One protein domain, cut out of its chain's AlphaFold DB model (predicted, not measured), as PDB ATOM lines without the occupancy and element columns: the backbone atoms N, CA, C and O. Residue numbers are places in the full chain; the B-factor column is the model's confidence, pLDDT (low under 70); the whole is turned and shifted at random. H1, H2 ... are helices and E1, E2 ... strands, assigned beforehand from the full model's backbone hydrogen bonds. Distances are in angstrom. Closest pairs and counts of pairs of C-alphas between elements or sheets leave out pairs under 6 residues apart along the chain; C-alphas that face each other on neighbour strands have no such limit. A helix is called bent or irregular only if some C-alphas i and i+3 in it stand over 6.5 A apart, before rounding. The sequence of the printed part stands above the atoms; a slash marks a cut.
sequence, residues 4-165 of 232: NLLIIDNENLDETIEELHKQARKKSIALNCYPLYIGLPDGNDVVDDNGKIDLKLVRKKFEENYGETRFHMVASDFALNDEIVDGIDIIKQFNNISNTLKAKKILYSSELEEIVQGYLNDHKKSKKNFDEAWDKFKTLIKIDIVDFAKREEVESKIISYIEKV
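Overview. This is residues 4 to 165 of the 232 residues of an uncharacterized protein of Chryseobacterium shigense (UniProt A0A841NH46). A strongly twisted sheet of five parallel strands makes the core, with H1 and H6 packed on one face and H3 on the opposite face; the sheet curls round H6. H2 grazes the sheet and crosses H3, while H4 and H5 form a helical hairpin that reaches away from the sheet and carries one end of the longest axis. The printed part has 162 residues with six named helices and five named strands, in the order E1 H1 E2 H2 E3 H3 E4 H4 H5 E5 H6, and the sheet runs E2 E1 E3 E4 E5. The class is mixed, helices and strands. The whole is compact, with a radius of gyration of the C-alphas of 15.9 A and spans of 51 by 36 by 28 A.

Along the chain. E1, residues 4 to 9, begins at C-alpha 4 (26.495, 46.072, 27.807). H1 holds residues 14 to 26 and is 18.6 A long from first to last C-alpha. E2, residues 31 to 37, is the longest strand by residues, at 18.9 A. H2 holds residues 55 to 66 over 16.1 A. E3, residues 73 to 77, is followed by H3, residues 87 to 94, and E4, residues 104 to 109. H4 holds residues 112 to 122. H5, residues 127 to 142, is the longest helix by residues, at 22.6 A, and begins at C-alpha 127 (-8.983, 37.028, 48.858). E5, residues 145 to 150, is followed directly by H6, residues 151 to 163, 19.5 A long, which ends at C-alpha 163 (24.408, 56.637, 33.321).

Arrangement. In the sheet E1 and E3 are parallel at 9 degrees, with N 8 and O 75 within hydrogen-bond range at 2.8 A. On the other side of E1 is the edge strand E2, parallel at 27 degrees, with N 34 and O 5 at 2.8 A. E3 and E4 are parallel at 18 degrees, with N 74 and O 104 at 2.9 A. E5, the other edge strand, is parallel to E4 at 26 degrees, with N 146 and O 105 at 2.8 A. E1, H1, E2 form a strand-helix-strand unit, two parallel neighbour strands with a helix between them along the chain; so do E3, H3, E4, and E4, H4, H5, E5 with two helices. E2, H2, E3 is a split unit, with E1 between its strands. The four crossovers are right-handed. H3 is over E3, with a height over the sheet of 8.7 A, and runs along the strands at 23 degrees to E3 on the local plane. H1 and H6 touch, closest at the C-alphas of Leu 20 and Glu 155, 5.6 A, at a steep tilt of 38 degrees, the same way; H6 does so with residues 155 to 159 alone. H2 touches H3 with its residues 55 to 59 alone, closest at the C-alphas of Arg 59 and Gln 93, 6.3 A. The hairpin H4 and H5 has its closest C-alphas at Asp 122 and Asn 129, 5.6 A, and runs opposite ways at a steep tilt of 40 degrees. H4 only grazes the sheet with residues 112 to 116, and H5 with residues 139 to 140. H6 is irregular: C-alphas 152 and 155 are 7.7 A apart. In H1, H2, H4 and H5 every O i to N i+4 pair is within hydrogen-bond range; in H3 2 of 4 are, in H6 7 of 9.

Size, cuts and confidence. The two C-alphas farthest apart are those of Ser 28 and Ser 126, 50.9 A. The printed part has no cut. The link from E2 to H2, residues 38 to 54, is long. The mean pLDDT of the printed part is 84.2; 19 residues are under 70, namely 41 to 43, 98, 116, 119 to 131 and 133.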
ATOM      1  N   ASN A   4      27.234  47.076  28.569       93.38
ATOM      2  CA  ASN A   4      26.495  46.072  27.807       93.38
ATOM      3  C   ASN A   4      25.024  46.055  28.239       93.38
ATOM      4  O   ASN A   4      24.732  45.901  29.432       93.38
ATOM      5  N   LEU A   5      24.126  46.191  27.269       94.94
ATOM      6  CA  LEU A   5      22.678  46.176  27.423       94.94
ATOM      7  C   LEU A   5      22.095  44.984  26.661       94.94
ATOM      8  O   LEU A   5      22.276  44.891  25.450       94.94
ATOM      9  N   LEU A   6      21.369  44.114  27.360       94.81
ATOM     10  CA  LEU A   6      20.518  43.099  26.741       94.81
ATOM     11  C   LEU A   6      19.134  43.706  26.497       94.81
ATOM     12  O   LEU A   6      18.553  44.252  27.437       94.81
ATOM     13  N   ILE A   7      18.613  43.606  25.277       95.06
ATOM     14  CA  ILE A   7      17.258  44.057  24.922       95.06
ATOM     15  C   ILE A   7      16.474  42.846  24.435       95.06
ATOM     16  O   ILE A   7      16.928  42.158  23.526       95.06
ATOM     17  N   ILE A   8      15.334  42.572  25.057       94.12
ATOM     18  CA  ILE A   8      14.498  41.405  24.788       94.12
ATOM     19  C   ILE A   8      13.175  41.888  24.214       94.12
ATOM     20  O   ILE A   8      12.452  42.622  24.885       94.12
ATOM     21  N   ASP A   9      12.861  41.456  23.000       93.50
ATOM     22  CA  ASP A   9      11.671  41.899  22.276       93.50
ATOM     23  C   ASP A   9      11.238  40.839  21.256       93.50
ATOM     24  O   ASP A   9      12.012  39.941  20.915       93.50
ATOM     25  N   ASN A  10      10.007  40.942  20.772       90.06
ATOM     26  CA  ASN A  10       9.473  40.140  19.672       90.06
ATOM     27  C   ASN A  10       9.462  40.902  18.337       90.06
ATOM     28  O   ASN A  10       9.219  40.288  17.298       90.06
ATOM     29  N   GLU A  11       9.735  42.210  18.362       89.75
ATOM     30  CA  GLU A  11       9.806  43.077  17.187       89.75
ATOM     31  C   GLU A  11      11.247  43.384  16.744       89.75
ATOM     32  O   GLU A  11      12.231  43.135  17.450       89.75
ATOM     33  N   ASN A  12      11.366  44.003  15.565       88.81
ATOM     34  CA  ASN A  12      12.629  44.538  15.079       88.81
ATOM     35  C   ASN A  12      13.092  45.725  15.954       88.81
ATOM     36  O   ASN A  12      12.396  46.729  16.095       88.81
ATOM     37  N   LEU A  13      14.312  45.613  16.483       90.94
ATOM     38  CA  LEU A  13      14.952  46.569  17.388       90.94
ATOM     39  C   LEU A  13      15.914  47.561  16.708       90.94
ATOM     40  O   LEU A  13      16.577  48.322  17.412       90.94
ATOM     41  N   ASP A  14      16.028  47.575  15.378       92.94
ATOM     42  CA  ASP A  14      17.005  48.394  14.642       92.94
ATOM     43  C   ASP A  14      16.890  49.891  14.988       92.94
ATOM     44  O   ASP A  14      17.883  50.526  15.356       92.94
ATOM     45  N   GLU A  15      15.674  50.448  14.941       93.50
ATOM     46  CA  GLU A  15      15.417  51.863  15.249       93.50
ATOM     47  C   GLU A  15      15.697  52.184  16.725       93.50
ATOM     48  O   GLU A  15      16.362  53.177  17.042       93.50
ATOM     49  N   THR A  16      15.260  51.309  17.636       93.56
ATOM     50  CA  THR A  16      15.511  51.430  19.078       93.56
ATOM     51  C   THR A  16      17.011  51.416  19.379       93.56
ATOM     52  O   THR A  16      17.506  52.245  20.145       93.56
ATOM     53  N   ILE A  17      17.775  50.517  18.752       96.50
ATOM     54  CA  ILE A  17      19.230  50.424  18.921       96.50
ATOM     55  C   ILE A  17      19.931  51.662  18.350       96.50
ATOM     56  O   ILE A  17      20.870  52.176  18.970       96.50
ATOM     57  N   GLU A  18      19.493  52.171  17.196       96.50
ATOM     58  CA  GLU A  18      20.045  53.397  16.617       96.50
ATOM     59  C   GLU A  18      19.831  54.601  17.548       96.50
ATOM     60  O   GLU A  18      20.781  55.342  17.846       96.50
ATOM     61  N   GLU A  19      18.615  54.775  18.069       96.44
ATOM     62  CA  GLU A  19      18.292  55.874  18.978       96.44
ATOM     63  C   GLU A  19      19.027  55.732  20.322       96.44
ATOM     64  O   GLU A  19      19.588  56.716  20.816       96.44
ATOM     65  N   LEU A  20      19.154  54.518  20.869       96.75
ATOM     66  CA  LEU A  20      19.974  54.245  22.054       96.75
ATOM     67  C   LEU A  20      21.432  54.657  21.845       96.75
ATOM     68  O   LEU A  20      21.997  55.385  22.667       96.75
ATOM     69  N   HIS A  21      22.053  54.261  20.732       96.75
ATOM     70  CA  HIS A  21      23.425  54.666  20.425       96.75
ATOM     71  C   HIS A  21      23.553  56.182  20.265       96.75
ATOM     72  O   HIS A  21      24.536  56.775  20.720       96.75
ATOM     73  N   LYS A  22      22.579  56.836  19.633       96.75
ATOM     74  CA  LYS A  22      22.558  58.291  19.465       96.75
ATOM     75  C   LYS A  22      22.443  59.014  20.807       96.75
ATOM     76  O   LYS A  22      23.175  59.980  21.037       96.75
ATOM     77  N   GLN A  23      21.578  58.556  21.709       96.31
ATOM     78  CA  GLN A  23      21.441  59.123  23.052       96.31
ATOM     79  C   GLN A  23      22.671  58.848  23.928       96.31
ATOM     80  O   GLN A  23      23.148  59.763  24.601       96.31
ATOM     81  N   ALA A  24      23.241  57.642  23.865       94.50
ATOM     82  CA  ALA A  24      24.468  57.286  24.576       94.50
ATOM     83  C   ALA A  24      25.648  58.174  24.152       94.50
ATOM     84  O   ALA A  24      26.333  58.741  25.005       94.50
ATOM     85  N   ARG A  25      25.829  58.395  22.839       94.75
ATOM     86  CA  ARG A  25      26.871  59.289  22.302       94.75
ATOM     87  C   ARG A  25      26.728  60.724  22.801       94.75
ATOM     88  O   ARG A  25      27.731  61.334  23.151       94.75
ATOM     89  N   LYS A  26      25.500  61.256  22.886       95.00
ATOM     90  CA  LYS A  26      25.247  62.603  23.441       95.00
ATOM     91  C   LYS A  26      25.704  62.739  24.897       95.00
ATOM     92  O   LYS A  26      26.024  63.844  25.321       95.00
ATOM     93  N   LYS A  27      25.730  61.633  25.647       91.81
ATOM     94  CA  LYS A  27      26.180  61.572  27.044       91.81
ATOM     95  C   LYS A  27      27.596  61.016  27.214       91.81
ATOM     96  O   LYS A  27      28.010  60.763  28.340       91.81
ATOM     97  N   SER A  28      28.340  60.811  26.125       90.94
ATOM     98  CA  SER A  28      29.678  60.201  26.152       90.94
ATOM     99  C   SER A  28      29.712  58.805  26.797       90.94
ATOM    100  O   SER A  28      30.716  58.411  27.389       90.94
ATOM    101  N   ILE A  29      28.622  58.044  26.680       91.06
ATOM    102  CA  ILE A  29      28.523  56.664  27.162       91.06
ATOM    103  C   ILE A  29      28.893  55.725  26.012       91.06
ATOM    104  O   ILE A  29      28.278  55.764  24.946       91.06
ATOM    105  N   ALA A  30      29.880  54.857  26.232       91.69
ATOM    106  CA  ALA A  30      30.120  53.715  25.357       91.69
ATOM    107  C   ALA A  30      29.076  52.636  25.682       91.69
ATOM    108  O   ALA A  30      29.056  52.129  26.803       91.69
ATOM    109  N   LEU A  31      28.200  52.325  24.728       94.38
ATOM    110  CA  LEU A  31      27.083  51.393  24.887       94.38
ATOM    111  C   LEU A  31      27.171  50.312  23.810       94.38
ATOM    112  O   LEU A  31      27.299  50.642  22.635       94.38
ATOM    113  N   ASN A  32      27.073  49.056  24.231       95.44
ATOM    114  CA  ASN A  32      26.903  47.898  23.365       95.44
ATOM    115  C   ASN A  32      25.493  47.343  23.584       95.44
ATOM    116  O   ASN A  32      25.132  47.013  24.719       95.44
ATOM    117  N   CYS A  33      24.716  47.225  22.512       95.94
ATOM    118  CA  CYS A  33      23.371  46.655  22.542       95.94
ATOM    119  C   CYS A  33      23.392  45.218  22.014       95.94
ATOM    120  O   CYS A  33      23.948  44.955  20.949       95.94
ATOM    121  N   TYR A  34      22.753  44.312  22.745       95.38
ATOM    122  CA  TYR A  34      22.628  42.899  22.408       95.38
ATOM    123  C   TYR A  34      21.134  42.567  22.318       95.38
ATOM    124  O   TYR A  34      20.491  42.405  23.358       95.38
ATOM    125  N   PRO A  35      20.551  42.524  21.109       93.94
ATOM    126  CA  PRO A  35      19.152  42.159  20.939       93.94
ATOM    127  C   PRO A  35      18.981  40.646  21.075       93.94
ATOM    128  O   PRO A  35      19.700  39.891  20.422       93.94
ATOM    129  N   LEU A  36      18.019  40.215  21.887       92.75
ATOM    130  CA  LEU A  36      17.546  38.840  22.006       92.75
ATOM    131  C   LEU A  36      16.081  38.790  21.563       92.75
ATOM    132  O   LEU A  36      15.178  39.117  22.328       92.75
ATOM    133  N   TYR A  37      15.867  38.354  20.324       91.88
ATOM    134  CA  TYR A  37      14.530  38.203  19.755       91.88
ATOM    135  C   TYR A  37      13.834  36.953  20.304       91.88
ATOM    136  O   TYR A  37      14.400  35.851  20.228       91.88
ATOM    137  N   ILE A  38      12.626  37.123  20.847       88.75
ATOM    138  CA  ILE A  38      11.807  36.074  21.473       88.75
ATOM    139  C   ILE A  38      10.365  36.188  20.984       88.75
ATOM    140  O   ILE A  38       9.827  37.282  20.935       88.75
ATOM    141  N   GLY A  39       9.714  35.061  20.692       79.19
ATOM    142  CA  GLY A  39       8.326  35.056  20.219       79.19
ATOM    143  C   GLY A  39       8.216  35.379  18.729       79.19
ATOM    144  O   GLY A  39       9.213  35.472  18.026       79.19
ATOM    145  N   LEU A  40       7.002  35.496  18.204       70.62
ATOM    146  CA  LEU A  40       6.786  35.751  16.775       70.62
ATOM    147  C   LEU A  40       6.727  37.259  16.475       70.62
ATOM    148  O   LEU A  40       6.138  37.987  17.281       70.62
ATOM    149  N   PRO A  41       7.221  37.719  15.305       69.50
ATOM    150  CA  PRO A  41       7.725  36.922  14.175       69.50
ATOM    151  C   PRO A  41       9.226  36.566  14.210       69.50
ATOM    152  O   PRO A  41       9.625  35.657  13.482       69.50
ATOM    153  N   ASP A  42      10.048  37.238  15.021       69.50
ATOM    154  CA  ASP A  42      11.517  37.198  14.874       69.50
ATOM    155  C   ASP A  42      12.236  36.141  15.746       69.50
ATOM    156  O   ASP A  42      13.360  35.734  15.453       69.50
ATOM    157  N   GLY A  43      11.590  35.626  16.791       63.66
ATOM    158  CA  GLY A  43      12.084  34.600  17.725       63.66
ATOM    159  C   GLY A  43      11.630  33.168  17.409       63.66
ATOM    160  O   GLY A  43      11.402  32.377  18.324       63.66
ATOM    161  N   ASN A  44      11.491  32.819  16.125       74.19
ATOM    162  CA  ASN A  44      11.033  31.494  15.660       74.19
ATOM    163  C   ASN A  44      11.864  30.294  16.172       74.19
ATOM    164  O   ASN A  44      11.410  29.158  16.108       74.19
ATOM    165  N   ASP A  45      13.088  30.513  16.644       81.62
ATOM    166  CA  ASP A  45      14.002  29.485  17.159       81.62
ATOM    167  C   ASP A  45      13.836  29.200  18.661       81.62
ATOM    168  O   ASP A  45      14.482  28.295  19.194       81.62
ATOM    169  N   VAL A  46      12.975  29.958  19.345       86.38
ATOM    170  CA  VAL A  46      12.661  29.779  20.771       86.38
ATOM    171  C   VAL A  46      11.179  29.523  21.031       86.38
ATOM    172  O   VAL A  46      10.733  29.606  22.175       86.38
ATOM    173  N   VAL A  47      10.420  29.202  19.983       86.31
ATOM    174  CA  VAL A  47       9.024  28.765  20.074       86.31
ATOM    175  C   VAL A  47       8.910  27.255  19.854       86.31
ATOM    176  O   VAL A  47       9.700  26.661  19.121       86.31
ATOM    177  N   ASP A  48       7.946  26.630  20.518       85.31
ATOM    178  CA  ASP A  48       7.607  25.220  20.370       85.31
ATOM    179  C   ASP A  48       6.734  24.964  19.125       85.31
ATOM    180  O   ASP A  48       6.334  25.881  18.402       85.31
ATOM    181  N   ASP A  49       6.386  23.694  18.894       82.25
ATOM    182  CA  ASP A  49       5.539  23.274  17.768       82.25
ATOM    183  C   ASP A  49       4.122  23.895  17.791       82.25
ATOM    184  O   ASP A  49       3.408  23.847  16.787       82.25
ATOM    185  N   ASN A  50       3.700  24.480  18.917       83.31
ATOM    186  CA  ASN A  50       2.415  25.163  19.084       83.31
ATOM    187  C   ASN A  50       2.536  26.691  18.949       83.31
ATOM    188  O   ASN A  50       1.545  27.397  19.151       83.31
ATOM    189  N   GLY A  51       3.728  27.207  18.628       82.00
ATOM    190  CA  GLY A  51       4.005  28.640  18.552       82.00
ATOM    191  C   GLY A  51       4.064  29.323  19.919       82.00
ATOM    192  O   GLY A  51       3.861  30.534  19.989       82.00
ATOM    193  N   LYS A  52       4.299  28.568  20.999       88.38
ATOM    194  CA  LYS A  52       4.466  29.088  22.363       88.38
ATOM    195  C   LYS A  52       5.941  29.178  22.725       88.38
ATOM    196  O   LYS A  52       6.735  28.349  22.297       88.38
ATOM    197  N   ILE A  53       6.328  30.165  23.521       91.25
ATOM    198  CA  ILE A  53       7.724  30.370  23.914       91.25
ATOM    199  C   ILE A  53       8.205  29.208  24.800       91.25
ATOM    200  O   ILE A  53       7.650  28.950  25.871       91.25
ATOM    201  N   ASP A  54       9.296  28.546  24.401       91.69
ATOM    202  CA  ASP A  54       9.992  27.551  25.223       91.69
ATOM    203  C   ASP A  54      11.168  28.200  25.968       91.69
ATOM    204  O   ASP A  54      12.230  28.497  25.412       91.69
ATOM    205  N   LEU A  55      11.006  28.360  27.284       91.69
ATOM    206  CA  LEU A  55      12.009  28.950  28.177       91.69
ATOM    207  C   LEU A  55      13.364  28.219  28.163       91.69
ATOM    208  O   LEU A  55      14.398  28.841  28.421       91.69
ATOM    209  N   LYS A  56      13.397  26.914  27.858       91.06
ATOM    210  CA  LYS A  56      14.659  26.170  27.728       91.06
ATOM    211  C   LYS A  56      15.405  26.577  26.464       91.06
ATOM    212  O   LYS A  56      16.626  26.723  26.515       91.06
ATOM    213  N   LEU A  57      14.687  26.774  25.360       91.75
ATOM    214  CA  LEU A  57      15.272  27.250  24.108       91.75
ATOM    215  C   LEU A  57      15.753  28.694  24.250       91.75
ATOM    216  O   LEU A  57      16.875  28.992  23.851       91.75
ATOM    217  N   VAL A  58      14.975  29.553  24.918       91.69
ATOM    218  CA  VAL A  58      15.389  30.926  25.259       91.69
ATOM    219  C   VAL A  58      16.712  30.931  26.020       91.69
ATOM    220  O   VAL A  58      17.644  31.650  25.656       91.69
ATOM    221  N   ARG A  59      16.817  30.107  27.070       90.00
ATOM    222  CA  ARG A  59      18.041  30.018  27.865       90.00
ATOM    223  C   ARG A  59      19.226  29.539  27.033       90.00
ATOM    224  O   ARG A  59      20.296  30.134  27.115       90.00
ATOM    225  N   LYS A  60      19.025  28.503  26.222       89.88
ATOM    226  CA  LYS A  60      20.063  27.973  25.338       89.88
ATOM    227  C   LYS A  60      20.545  29.034  24.342       89.88
ATOM    228  O   LYS A  60      21.745  29.259  24.247       89.88
ATOM    229  N   LYS A  61      19.624  29.740  23.680       90.50
ATOM    230  CA  LYS A  61      19.937  30.827  22.740       90.50
ATOM    231  C   LYS A  61      20.725  31.954  23.410       90.50
ATOM    232  O   LYS A  61      21.685  32.460  22.839       90.50
ATOM    233  N   PHE A  62      20.347  32.333  24.631       90.38
ATOM    234  CA  PHE A  62      21.087  33.326  25.409       90.38
ATOM    235  C   PHE A  62      22.527  32.871  25.697       90.38
ATOM    236  O   PHE A  62      23.468  33.635  25.484       90.38
ATOM    237  N   GLU A  63      22.704  31.632  26.161       88.00
ATOM    238  CA  GLU A  63      24.022  31.067  26.472       88.00
ATOM    239  C   GLU A  63      24.900  30.946  25.208       88.00
ATOM    240  O   GLU A  63      26.077  31.292  25.260       88.00
ATOM    241  N   GLU A  64      24.331  30.546  24.066       87.94
ATOM    242  CA  GLU A  64      25.041  30.426  22.782       87.94
ATOM    243  C   GLU A  64      25.462  31.782  22.197       87.94
ATOM    244  O   GLU A  64      26.580  31.918  21.699       87.94
ATOM    245  N   ASN A  65      24.594  32.796  22.272       87.00
ATOM    246  CA  ASN A  65      24.851  34.095  21.646       87.00
ATOM    247  C   ASN A  65      25.697  35.028  22.510       87.00
ATOM    248  O   ASN A  65      26.427  35.866  21.976       87.00
ATOM    249  N   TYR A  66      25.567  34.935  23.835       85.88
ATOM    250  CA  TYR A  66      26.142  35.931  24.741       85.88
ATOM    251  C   TYR A  66      27.090  35.344  25.785       85.88
ATOM    252  O   TYR A  66      27.801  36.125  26.415       85.88
ATOM    253  N   GLY A  67      27.166  34.013  25.928       73.50
ATOM    254  CA  GLY A  67      28.250  33.296  26.609       73.50
ATOM    255  C   GLY A  67      28.650  33.875  27.967       73.50
ATOM    256  O   GLY A  67      27.943  33.689  28.955       73.50
ATOM    257  N   GLU A  68      29.797  34.563  28.005       76.50
ATOM    258  CA  GLU A  68      30.458  35.167  29.182       76.50
ATOM    259  C   GLU A  68      30.282  36.701  29.275       76.50
ATOM    260  O   GLU A  68      30.847  37.364  30.144       76.50
ATOM    261  N   THR A  69      29.471  37.291  28.392       85.31
ATOM    262  CA  THR A  69      29.251  38.740  28.331       85.31
ATOM    263  C   THR A  69      28.495  39.217  29.563       85.31
ATOM    264  O   THR A  69      27.301  38.958  29.701       85.31
ATOM    265  N   ARG A  70      29.153  39.981  30.442       86.62
ATOM    266  CA  ARG A  70      28.484  40.641  31.569       86.62
ATOM    267  C   ARG A  70      27.572  41.759  31.078       86.62
ATOM    268  O   ARG A  70      28.007  42.674  30.379       86.62
ATOM    269  N   PHE A  71      26.327  41.739  31.530       90.38
ATOM    270  CA  PHE A  71      25.335  42.770  31.280       90.38
ATOM    271  C   PHE A  71      25.239  43.733  32.457       90.38
ATOM    272  O   PHE A  71      25.186  43.343  33.622       90.38
ATOM    273  N   HIS A  72      25.191  45.020  32.134       90.12
ATOM    274  CA  HIS A  72      24.967  46.090  33.105       90.12
ATOM    275  C   HIS A  72      23.474  46.384  33.248       90.12
ATOM    276  O   HIS A  72      23.013  46.867  34.285       90.12
ATOM    277  N   MET A  73      22.723  46.087  32.189       91.62
ATOM    278  CA  MET A  73      21.300  46.317  32.117       91.62
ATOM    279  C   MET A  73      20.617  45.264  31.246       91.62
ATOM    280  O   MET A  73      21.177  44.826  30.242       91.62
ATOM    281  N   VAL A  74      19.404  44.890  31.640       93.75
ATOM    282  CA  VAL A  74      18.476  44.073  30.859       93.75
ATOM    283  C   VAL A  74      17.190  44.877  30.687       93.75
ATOM    284  O   VAL A  74      16.621  45.352  31.668       93.75
ATOM    285  N   ALA A  75      16.741  45.048  29.455       94.44
ATOM    286  CA  ALA A  75      15.438  45.607  29.134       94.44
ATOM    287  C   ALA A  75      14.612  44.518  28.449       94.44
ATOM    288  O   ALA A  75      15.124  43.854  27.554       94.44
ATOM    289  N   SER A  76      13.368  44.317  28.875       94.50
ATOM    290  CA  SER A  76      12.465  43.355  28.237       94.50
ATOM    291  C   SER A  76      11.115  43.983  27.976       94.50
ATOM    292  O   SER A  76      10.540  44.588  28.888       94.50
ATOM    293  N   ASP A  77      10.591  43.769  26.774       92.94
ATOM    294  CA  ASP A  77       9.166  43.925  26.545       92.94
ATOM    295  C   ASP A  77       8.424  42.930  27.442       92.94
ATOM    296  O   ASP A  77       8.868  41.797  27.662       92.94
ATOM    297  N   PHE A  78       7.318  43.379  28.016       89.75
ATOM    298  CA  PHE A  78       6.421  42.548  28.792       89.75
ATOM    299  C   PHE A  78       5.599  41.634  27.876       89.75
ATOM    300  O   PHE A  78       5.376  40.476  28.230       89.75
ATOM    301  N   ALA A  79       5.155  42.142  26.721       88.06
ATOM    302  CA  ALA A  79       4.162  41.499  25.864       88.06
ATOM    303  C   ALA A  79       4.808  40.814  24.644       88.06
ATOM    304  O   ALA A  79       4.847  41.353  23.546       88.06
ATOM    305  N   LEU A  80       5.284  39.579  24.821       87.44
ATOM    306  CA  LEU A  80       6.081  38.857  23.814       87.44
ATOM    307  C   LEU A  80       5.255  38.005  22.824       87.44
ATOM    308  O   LEU A  80       5.742  36.999  22.312       87.44
ATOM    309  N   ASN A  81       4.007  38.391  22.531       84.31
ATOM    310  CA  ASN A  81       3.063  37.622  21.696       84.31
ATOM    311  C   ASN A  81       2.796  36.179  22.188       84.31
ATOM    312  O   ASN A  81       2.470  35.295  21.394       84.31
ATOM    313  N   ASP A  82       2.878  35.944  23.499       85.44
ATOM    314  CA  ASP A  82       2.496  34.686  24.143       85.44
ATOM    315  C   ASP A  82       1.503  34.964  25.286       85.44
ATOM    316  O   ASP A  82       1.637  35.922  26.041       85.44
ATOM    317  N   GLU A  83       0.466  34.134  25.394       81.50
ATOM    318  CA  GLU A  83      -0.593  34.270  26.409       81.50
ATOM    319  C   GLU A  83      -0.165  33.767  27.797       81.50
ATOM    320  O   GLU A  83      -0.852  34.011  28.789       81.50
ATOM    321  N   ILE A  84       0.916  32.987  27.855       84.75
ATOM    322  CA  ILE A  84       1.395  32.277  29.041       84.75
ATOM    323  C   ILE A  84       2.729  32.853  29.507       84.75
ATOM    324  O   ILE A  84       2.921  33.002  30.710       84.75
ATOM    325  N   VAL A  85       3.641  33.133  28.573       87.88
ATOM    326  CA  VAL A  85       5.007  33.579  28.873       87.88
ATOM    327  C   VAL A  85       5.139  35.078  28.635       87.88
ATOM    328  O   VAL A  85       4.972  35.554  27.517       87.88
ATOM    329  N   ASP A  86       5.498  35.815  29.683       89.75
ATOM    330  CA  ASP A  86       5.752  37.254  29.615       89.75
ATOM    331  C   ASP A  86       7.251  37.593  29.762       89.75
ATOM    332  O   ASP A  86       8.103  36.738  30.032       89.75
ATOM    333  N   GLY A  87       7.591  38.876  29.616       89.12
ATOM    334  CA  GLY A  87       8.962  39.365  29.806       89.12
ATOM    335  C   GLY A  87       9.553  39.093  31.197       89.12
ATOM    336  O   GLY A  87      10.770  38.948  31.345       89.12
ATOM    337  N   ILE A  88       8.722  38.968  32.240       88.56
ATOM    338  CA  ILE A  88       9.198  38.608  33.581       88.56
ATOM    339  C   ILE A  88       9.696  37.163  33.577       88.56
ATOM    340  O   ILE A  88      10.749  36.870  34.155       88.56
ATOM    341  N   ASP A  89       8.950  36.259  32.949       91.00
ATOM    342  CA  ASP A  89       9.303  34.845  32.862       91.00
ATOM    343  C   ASP A  89      10.591  34.609  32.075       91.00
ATOM    344  O   ASP A  89      11.391  33.744  32.461       91.00
ATOM    345  N   ILE A  90      10.853  35.446  31.069       91.31
ATOM    346  CA  ILE A  90      12.144  35.487  30.384       91.31
ATOM    347  C   ILE A  90      13.259  35.948  31.328       91.31
ATOM    348  O   ILE A  90      14.244  35.232  31.507       91.31
ATOM    349  N   ILE A  91      13.113  37.107  31.983       89.88
ATOM    350  CA  ILE A  91      14.147  37.648  32.889       89.88
ATOM    351  C   ILE A  91      14.495  36.644  33.999       89.88
ATOM    352  O   ILE A  91      15.663  36.507  34.379       89.88
ATOM    353  N   LYS A  92      13.507  35.892  34.506       88.75
ATOM    354  CA  LYS A  92      13.731  34.840  35.511       88.75
ATOM    355  C   LYS A  92      14.721  33.774  35.051       88.75
ATOM    356  O   LYS A  92      15.444  33.260  35.905       88.75
ATOM    357  N   GLN A  93      14.797  33.469  33.753       87.69
ATOM    358  CA  GLN A  93      15.756  32.488  33.230       87.69
ATOM    359  C   GLN A  93      17.205  32.928  33.446       87.69
ATOM    360  O   GLN A  93      18.097  32.087  33.542       87.69
ATOM    361  N   PHE A  94      17.434  34.235  33.582       83.12
ATOM    362  CA  PHE A  94      18.767  34.822  33.656       83.12
ATOM    363  C   PHE A  94      19.132  35.335  35.054       83.12
ATOM    364  O   PHE A  94      20.285  35.678  35.300       83.12
ATOM    365  N   ASN A  95      18.205  35.382  36.014       72.31
ATOM    366  CA  ASN A  95      18.466  36.001  37.322       72.31
ATOM    367  C   ASN A  95      19.580  35.346  38.149       72.31
ATOM    368  O   ASN A  95      20.154  36.014  39.001       72.31
ATOM    369  N   ASN A  96      19.907  34.081  37.881       70.25
ATOM    370  CA  ASN A  96      20.974  33.347  38.571       70.25
ATOM    371  C   ASN A  96      22.178  33.056  37.667       70.25
ATOM    372  O   ASN A  96      23.020  32.234  38.017       70.25
ATOM    373  N   ILE A  97      22.255  33.695  36.498       77.25
ATOM    374  CA  ILE A  97      23.421  33.592  35.623       77.25
ATOM    375  C   ILE A  97      24.404  34.697  36.017       77.25
ATOM    376  O   ILE A  97      24.027  35.865  36.170       77.25
ATOM    377  N   SER A  98      25.671  34.316  36.187       68.44
ATOM    378  CA  SER A  98      26.815  35.167  36.556       68.44
ATOM    379  C   SER A  98      26.781  36.541  35.876       68.44
ATOM    380  O   SER A  98      26.908  37.591  36.519       68.44
ATOM    381  N   ASN A  99      26.485  36.520  34.581       76.50
ATOM    382  CA  ASN A  99      26.555  37.642  33.659       76.50
ATOM    383  C   ASN A  99      25.422  38.662  33.801       76.50
ATOM    384  O   ASN A  99      25.590  39.814  33.419       76.50
ATOM    385  N   THR A 100      24.274  38.270  34.343       78.44
ATOM    386  CA  THR A 100      23.048  39.091  34.405       78.44
ATOM    387  C   THR A 100      22.594  39.357  35.835       78.44
ATOM    388  O   THR A 100      21.789  40.253  36.072       78.44
ATOM    389  N   LEU A 101      23.140  38.640  36.821       75.31
ATOM    390  CA  LEU A 101      22.703  38.722  38.218       75.31
ATOM    391  C   LEU A 101      22.852  40.135  38.846       75.31
ATOM    392  O   LEU A 101      22.085  40.473  39.736       75.31
ATOM    393  N   LYS A 102      23.780  40.985  38.372       78.00
ATOM    394  CA  LYS A 102      23.925  42.394  38.829       78.00
ATOM    395  C   LYS A 102      23.331  43.421  37.859       78.00
ATOM    396  O   LYS A 102      23.408  44.622  38.116       78.00
ATOM    397  N   ALA A 103      22.775  42.966  36.741       86.50
ATOM    398  CA  ALA A 103      22.195  43.861  35.763       86.50
ATOM    399  C   ALA A 103      20.932  44.502  36.344       86.50
ATOM    400  O   ALA A 103      20.053  43.805  36.862       86.50
ATOM    401  N   LYS A 104      20.827  45.825  36.206       88.19
ATOM    402  CA  LYS A 104      19.566  46.531  36.449       88.19
ATOM    403  C   LYS A 104      18.541  46.054  35.425       88.19
ATOM    404  O   LYS A 104      18.889  45.939  34.250       88.19
ATOM    405  N   LYS A 105      17.298  45.800  35.830       90.06
ATOM    406  CA  LYS A 105      16.260  45.335  34.897       90.06
ATOM    407  C   LYS A 105      15.153  46.358  34.726       90.06
ATOM    408  O   LYS A 105      14.649  46.879  35.715       90.06
ATOM    409  N   ILE A 106      14.765  46.616  33.485       91.62
ATOM    410  CA  ILE A 106      13.573  47.394  33.146       91.62
ATOM    411  C   ILE A 106      12.616  46.505  32.374       91.62
ATOM    412  O   ILE A 106      13.028  45.754  31.492       91.62
ATOM    413  N   LEU A 107      11.339  46.631  32.706       91.00
ATOM    414  CA  LEU A 107      10.257  46.125  31.878       91.00
ATOM    415  C   LEU A 107       9.651  47.294  31.116       91.00
ATOM    416  O   LEU A 107       9.463  48.374  31.679       91.00
ATOM    417  N   TYR A 108       9.349  47.090  29.845       92.00
ATOM    418  CA  TYR A 108       8.606  48.061  29.056       92.00
ATOM    419  C   TYR A 108       7.433  47.397  28.358       92.00
ATOM    420  O   TYR A 108       7.401  46.182  28.224       92.00
ATOM    421  N   SER A 109       6.422  48.180  27.998       87.88
ATOM    422  CA  SER A 109       5.284  47.686  27.224       87.88
ATOM    423  C   SER A 109       4.500  48.846  26.622       87.88
ATOM    424  O   SER A 109       4.427  49.928  27.212       87.88
ATOM    425  N   SER A 110       3.872  48.613  25.472       84.31
ATOM    426  CA  SER A 110       2.811  49.473  24.931       84.31
ATOM    427  C   SER A 110       1.509  49.367  25.741       84.31
ATOM    428  O   SER A 110       0.740  50.323  25.792       84.31
ATOM    429  N   GLU A 111       1.287  48.247  26.435       82.62
ATOM    430  CA  GLU A 111       0.050  47.914  27.160       82.62
ATOM    431  C   GLU A 111       0.201  48.065  28.684       82.62
ATOM    432  O   GLU A 111      -0.567  47.513  29.474       82.62
ATOM    433  N   LEU A 112       1.204  48.831  29.132       75.56
ATOM    434  CA  LEU A 112       1.571  48.936  30.547       75.56
ATOM    435  C   LEU A 112       0.385  49.317  31.450       75.56
ATOM    436  O   LEU A 112       0.224  48.760  32.537       75.56
ATOM    437  N   GLU A 113      -0.449  50.261  31.010       73.06
ATOM    438  CA  GLU A 113      -1.627  50.688  31.768       73.06
ATOM    439  C   GLU A 113      -2.637  49.547  31.948       73.06
ATOM    440  O   GLU A 113      -3.185  49.390  33.041       73.06
ATOM    441  N   GLU A 114      -2.843  48.719  30.924       76.94
ATOM    442  CA  GLU A 114      -3.754  47.575  30.965       76.94
ATOM    443  C   GLU A 114      -3.211  46.460  31.860       76.94
ATOM    444  O   GLU A 114      -3.947  45.931  32.694       76.94
ATOM    445  N   ILE A 115      -1.908  46.173  31.780       70.94
ATOM    446  CA  ILE A 115      -1.220  45.192  32.634       70.94
ATOM    447  C   ILE A 115      -1.338  45.588  34.113       70.94
ATOM    448  O   ILE A 115      -1.747  44.786  34.961       70.94
ATOM    449  N   VAL A 116      -1.025  46.849  34.436       69.94
ATOM    450  CA  VAL A 116      -1.119  47.374  35.806       69.94
ATOM    451  C   VAL A 116      -2.567  47.357  36.293       69.94
ATOM    452  O   VAL A 116      -2.834  46.940  37.423       69.94
ATOM    453  N   GLN A 117      -3.526  47.757  35.453       70.06
ATOM    454  CA  GLN A 117      -4.946  47.656  35.783       70.06
ATOM    455  C   GLN A 117      -5.390  46.204  35.980       70.06
ATOM    456  O   GLN A 117      -6.192  45.951  36.874       70.06
ATOM    457  N   GLY A 118      -4.856  45.248  35.220       71.31
ATOM    458  CA  GLY A 118      -5.077  43.814  35.402       71.31
ATOM    459  C   GLY A 118      -4.702  43.358  36.810       71.31
ATOM    460  O   GLY A 118      -5.561  42.877  37.553       71.31
ATOM    461  N   TYR A 119      -3.466  43.633  37.241       68.06
ATOM    462  CA  TYR A 119      -3.020  43.336  38.611       68.06
ATOM    463  C   TYR A 119      -3.868  44.035  39.681       68.06
ATOM    464  O   TYR A 119      -4.146  43.468  40.744       68.06
ATOM    465  N   LEU A 120      -4.316  45.262  39.407       67.56
ATOM    466  CA  LEU A 120      -5.190  46.004  40.311       67.56
ATOM    467  C   LEU A 120      -6.659  45.530  40.275       67.56
ATOM    468  O   LEU A 120      -7.424  45.770  41.201       67.56
ATOM    469  N   ASN A 121      -7.116  44.865  39.228       68.81
ATOM    470  CA  ASN A 121      -8.494  44.388  39.153       68.81
ATOM    471  C   ASN A 121      -8.628  42.972  39.712       68.81
ATOM    472  O   ASN A 121      -9.669  42.640  40.287       68.81
ATOM    473  N   ASP A 122      -7.571  42.166  39.637       65.38
ATOM    474  CA  ASP A 122      -7.547  40.838  40.240       65.38
ATOM    475  C   ASP A 122      -7.693  40.897  41.762       65.38
ATOM    476  O   ASP A 122      -8.510  40.152  42.310       65.38
ATOM    477  N   HIS A 123      -7.056  41.859  42.445       60.47
ATOM    478  CA  HIS A 123      -7.186  41.996  43.904       60.47
ATOM    479  C   HIS A 123      -8.611  42.325  44.383       60.47
ATOM    480  O   HIS A 123      -8.929  42.107  45.552       60.47
ATOM    481  N   LYS A 124      -9.483  42.857  43.512       60.66
ATOM    482  CA  LYS A 124     -10.856  43.258  43.877       60.66
ATOM    483  C   LYS A 124     -11.860  42.107  43.826       60.66
ATOM    484  O   LYS A 124     -12.969  42.253  44.333       60.66
ATOM    485  N   LYS A 125     -11.501  40.978  43.208       61.59
ATOM    486  CA  LYS A 125     -12.440  39.882  42.922       61.59
ATOM    487  C   LYS A 125     -12.513  38.824  44.030       61.59
ATOM    488  O   LYS A 125     -13.582  38.257  44.231       61.59
ATOM    489  N   SER A 126     -11.426  38.547  44.765       57.47
ATOM    490  CA  SER A 126     -11.440  37.628  45.920       57.47
ATOM    491  C   SER A 126     -10.157  37.707  46.769       57.47
ATOM    492  O   SER A 126      -9.127  38.186  46.303       57.47
ATOM    493  N   LYS A 127     -10.180  37.159  47.997       61.09
ATOM    494  CA  LYS A 127      -8.983  37.028  48.858       61.09
ATOM    495  C   LYS A 127      -7.911  36.103  48.257       61.09
ATOM    496  O   LYS A 127      -6.732  36.365  48.440       61.09
ATOM    497  N   LYS A 128      -8.310  35.073  47.497       61.62
ATOM    498  CA  LYS A 128      -7.383  34.187  46.768       61.62
ATOM    499  C   LYS A 128      -6.615  34.955  45.682       61.62
ATOM    500  O   LYS A 128      -5.421  34.753  45.507       61.62
ATOM    501  N   ASN A 129      -7.282  35.901  45.027       65.00
ATOM    502  CA  ASN A 129      -6.673  36.725  43.985       65.00
ATOM    503  C   ASN A 129      -5.718  37.784  44.558       65.00
ATOM    504  O   ASN A 129      -4.831  38.252  43.852       65.00
ATOM    505  N   PHE A 130      -5.880  38.163  45.833       67.19
ATOM    506  CA  PHE A 130      -4.916  39.024  46.517       67.19
ATOM    507  C   PHE A 130      -3.575  38.316  46.705       67.19
ATOM    508  O   PHE A 130      -2.550  38.908  46.393       67.19
ATOM    509  N   ASP A 131      -3.571  37.065  47.176       68.69
ATOM    510  CA  ASP A 131      -2.328  36.311  47.386       68.69
ATOM    511  C   ASP A 131      -1.585  36.093  46.056       68.69
ATOM    512  O   ASP A 131      -0.382  36.338  45.974       68.69
ATOM    513  N   GLU A 132      -2.313  35.751  44.986       70.62
ATOM    514  CA  GLU A 132      -1.753  35.610  43.634       70.62
ATOM    515  C   GLU A 132      -1.182  36.938  43.099       70.62
ATOM    516  O   GLU A 132      -0.050  36.978  42.613       70.62
ATOM    517  N   ALA A 133      -1.912  38.052  43.230       66.25
ATOM    518  CA  ALA A 133      -1.416  39.373  42.831       66.25
ATOM    519  C   ALA A 133      -0.200  39.804  43.670       66.25
ATOM    520  O   ALA A 133       0.773  40.346  43.141       66.25
ATOM    521  N   TRP A 134      -0.222  39.533  44.974       70.31
ATOM    522  CA  TRP A 134       0.869  39.852  45.886       70.31
ATOM    523  C   TRP A 134       2.136  39.059  45.563       70.31
ATOM    524  O   TRP A 134       3.235  39.610  45.614       70.31
ATOM    525  N   ASP A 135       2.008  37.795  45.167       74.31
ATOM    526  CA  ASP A 135       3.147  36.986  44.739       74.31
ATOM    527  C   ASP A 135       3.739  37.458  43.402       74.31
ATOM    528  O   ASP A 135       4.967  37.451  43.245       74.31
ATOM    529  N   LYS A 136       2.916  37.982  42.480       71.88
ATOM    530  CA  LYS A 136       3.420  38.688  41.287       71.88
ATOM    531  C   LYS A 136       4.216  39.937  41.678       71.88
ATOM    532  O   LYS A 136       5.356  40.086  41.243       71.88
ATOM    533  N   PHE A 137       3.708  40.769  42.591       70.06
ATOM    534  CA  PHE A 137       4.454  41.930  43.104       70.06
ATOM    535  C   PHE A 137       5.767  41.544  43.800       70.06
ATOM    536  O   PHE A 137       6.808  42.144  43.526       70.06
ATOM    537  N   LYS A 138       5.768  40.517  44.659       72.31
ATOM    538  CA  LYS A 138       7.005  40.007  45.277       72.31
ATOM    539  C   LYS A 138       8.007  39.544  44.232       72.31
ATOM    540  O   LYS A 138       9.205  39.707  44.437       72.31
ATOM    541  N   THR A 139       7.531  38.938  43.150       75.94
ATOM    542  CA  THR A 139       8.387  38.497  42.051       75.94
ATOM    543  C   THR A 139       9.101  39.692  41.432       75.94
ATOM    544  O   THR A 139      10.322  39.656  41.345       75.94
ATOM    545  N   LEU A 140       8.388  40.780  41.125       71.38
ATOM    546  CA  LEU A 140       8.983  42.014  40.591       71.38
ATOM    547  C   LEU A 140      10.076  42.596  41.495       71.38
ATOM    548  O   LEU A 140      11.126  43.017  41.016       71.38
ATOM    549  N   ILE A 141       9.850  42.565  42.809       70.62
ATOM    550  CA  ILE A 141      10.838  43.020  43.793       70.62
ATOM    551  C   ILE A 141      12.051  42.082  43.811       70.62
ATOM    552  O   ILE A 141      13.187  42.541  43.787       70.62
ATOM    553  N   LYS A 142      11.832  40.762  43.834       73.19
ATOM    554  CA  LYS A 142      12.914  39.764  43.886       73.19
ATOM    555  C   LYS A 142      13.802  39.775  42.650       73.19
ATOM    556  O   LYS A 142      14.985  39.480  42.765       73.19
ATOM    557  N   ILE A 143      13.232  40.053  41.482       75.00
ATOM    558  CA  ILE A 143      13.994  40.108  40.234       75.00
ATOM    559  C   ILE A 143      14.731  41.445  40.057       75.00
ATOM    560  O   ILE A 143      15.515  41.552  39.122       75.00
ATOM    561  N   ASP A 144      14.545  42.411  40.965       75.75
ATOM    562  CA  ASP A 144      15.166  43.741  40.946       75.75
ATOM    563  C   ASP A 144      14.786  44.562  39.696       75.75
ATOM    564  O   ASP A 144      15.641  45.107  38.989       75.75
ATOM    565  N   ILE A 145      13.479  44.617  39.386       83.12
ATOM    566  CA  ILE A 145      12.966  45.560  38.381       83.12
ATOM    567  C   ILE A 145      13.073  46.980  38.934       83.12
ATOM    568  O   ILE A 145      12.439  47.322  39.932       83.12
ATOM    569  N   VAL A 146      13.843  47.818  38.247       84.62
ATOM    570  CA  VAL A 146      14.127  49.202  38.648       84.62
ATOM    571  C   VAL A 146      13.184  50.226  38.016       84.62
ATOM    572  O   VAL A 146      13.146  51.367  38.481       84.62
ATOM    573  N   ASP A 147      12.469  49.853  36.950       85.62
ATOM    574  CA  ASP A 147      11.464  50.694  36.295       85.62
ATOM    575  C   ASP A 147      10.490  49.868  35.441       85.62
ATOM    576  O   ASP A 147      10.838  48.799  34.930       85.62
ATOM    577  N   PHE A 148       9.295  50.428  35.261       85.25
ATOM    578  CA  PHE A 148       8.299  50.007  34.282       85.25
ATOM    579  C   PHE A 148       8.037  51.179  33.338       85.25
ATOM    580  O   PHE A 148       7.435  52.177  33.738       85.25
ATOM    581  N   ALA A 149       8.510  51.071  32.101       87.50
ATOM    582  CA  ALA A 149       8.454  52.151  31.123       87.50
ATOM    583  C   ALA A 149       7.370  51.910  30.068       87.50
ATOM    584  O   ALA A 149       7.080  50.772  29.695       87.50
ATOM    585  N   LYS A 150       6.795  52.990  29.538       90.44
ATOM    586  CA  LYS A 150       6.072  52.904  28.267       90.44
ATOM    587  C   LYS A 150       7.072  52.690  27.130       90.44
ATOM    588  O   LYS A 150       8.217  53.143  27.241       90.44
ATOM    589  N   ARG A 151       6.659  52.010  26.055       87.00
ATOM    590  CA  ARG A 151       7.544  51.682  24.919       87.00
ATOM    591  C   ARG A 151       8.193  52.938  24.330       87.00
ATOM    592  O   ARG A 151       9.392  52.943  24.113       87.00
ATOM    593  N   GLU A 152       7.451  54.035  24.204       90.25
ATOM    594  CA  GLU A 152       7.940  55.317  23.679       90.25
ATOM    595  C   GLU A 152       8.933  56.065  24.589       90.25
ATOM    596  O   GLU A 152       9.536  57.055  24.172       90.25
ATOM    597  N   GLU A 153       9.096  55.635  25.843       91.25
ATOM    598  CA  GLU A 153      10.029  56.245  26.796       91.25
ATOM    599  C   GLU A 153      11.274  55.379  27.042       91.25
ATOM    600  O   GLU A 153      12.209  55.832  27.721       91.25
ATOM    601  N   VAL A 154      11.297  54.144  26.526       92.44
ATOM    602  CA  VAL A 154      12.234  53.102  26.956       92.44
ATOM    603  C   VAL A 154      13.689  53.502  26.732       92.44
ATOM    604  O   VAL A 154      14.508  53.338  27.639       92.44
ATOM    605  N   GLU A 155      14.023  54.113  25.594       94.69
ATOM    606  CA  GLU A 155      15.395  54.497  25.268       94.69
ATOM    607  C   GLU A 155      15.913  55.533  26.265       94.69
ATOM    608  O   GLU A 155      17.005  55.397  26.827       94.69
ATOM    609  N   SER A 156      15.089  56.541  26.559       93.81
ATOM    610  CA  SER A 156      15.444  57.610  27.493       93.81
ATOM    611  C   SER A 156      15.647  57.079  28.916       93.81
ATOM    612  O   SER A 156      16.596  57.472  29.610       93.81
ATOM    613  N   LYS A 157      14.797  56.132  29.335       93.69
ATOM    614  CA  LYS A 157      14.888  55.467  30.635       93.69
ATOM    615  C   LYS A 157      16.152  54.628  30.710       93.69
ATOM    616  O   LYS A 157      16.939  54.849  31.632       93.69
ATOM    617  N   ILE A 158      16.403  53.762  29.726       94.06
ATOM    618  CA  ILE A 158      17.615  52.939  29.632       94.06
ATOM    619  C   ILE A 158      18.863  53.800  29.819       94.06
ATOM    620  O   ILE A 158      19.657  53.555  30.729       94.06
ATOM    621  N   ILE A 159      18.999  54.874  29.040       93.88
ATOM    622  CA  ILE A 159      20.167  55.756  29.119       93.88
ATOM    623  C   ILE A 159      20.301  56.398  30.503       93.88
ATOM    624  O   ILE A 159      21.409  56.482  31.036       93.88
ATOM    625  N   SER A 160      19.194  56.808  31.129       91.81
ATOM    626  CA  SER A 160      19.215  57.381  32.481       91.81
ATOM    627  C   SER A 160      19.673  56.389  33.560       91.81
ATOM    628  O   SER A 160      20.305  56.793  34.538       91.81
ATOM    629  N   TYR A 161      19.371  55.097  33.406       90.56
ATOM    630  CA  TYR A 161      19.782  54.067  34.358       90.56
ATOM    631  C   TYR A 161      21.212  53.603  34.117       90.56
ATOM    632  O   TYR A 161      21.928  53.420  35.106       90.56
ATOM    633  N   ILE A 162      21.627  53.478  32.850       88.94
ATOM    634  CA  ILE A 162      23.004  53.160  32.446       88.94
ATOM    635  C   ILE A 162      23.973  54.240  32.924       88.94
ATOM    636  O   ILE A 162      25.020  53.912  33.473       88.94
ATOM    637  N   GLU A 163      23.609  55.517  32.803       87.12
ATOM    638  CA  GLU A 163      24.408  56.637  33.321       87.12
ATOM    639  C   GLU A 163      24.646  56.530  34.838       87.12
ATOM    640  O   GLU A 163      25.711  56.879  35.339       87.12
ATOM    641  N   LYS A 164      23.667  55.990  35.573       83.31
ATOM    642  CA  LYS A 164      23.751  55.742  37.020       83.31
ATOM    643  C   LYS A 164      24.412  54.406  37.367       83.31
ATOM    644  O   LYS A 164      24.451  54.050  38.547       83.31
ATOM    645  N   VAL A 165      24.827  53.594  36.391       77.00
ATOM    646  CA  VAL A 165      25.633  52.397  36.664       77.00
ATOM    647  C   VAL A 165      27.058  52.868  36.919       77.00
ATOM    648  O   VAL A 165      27.856  53.019  35.992       77.00
TER     649      VAL A 165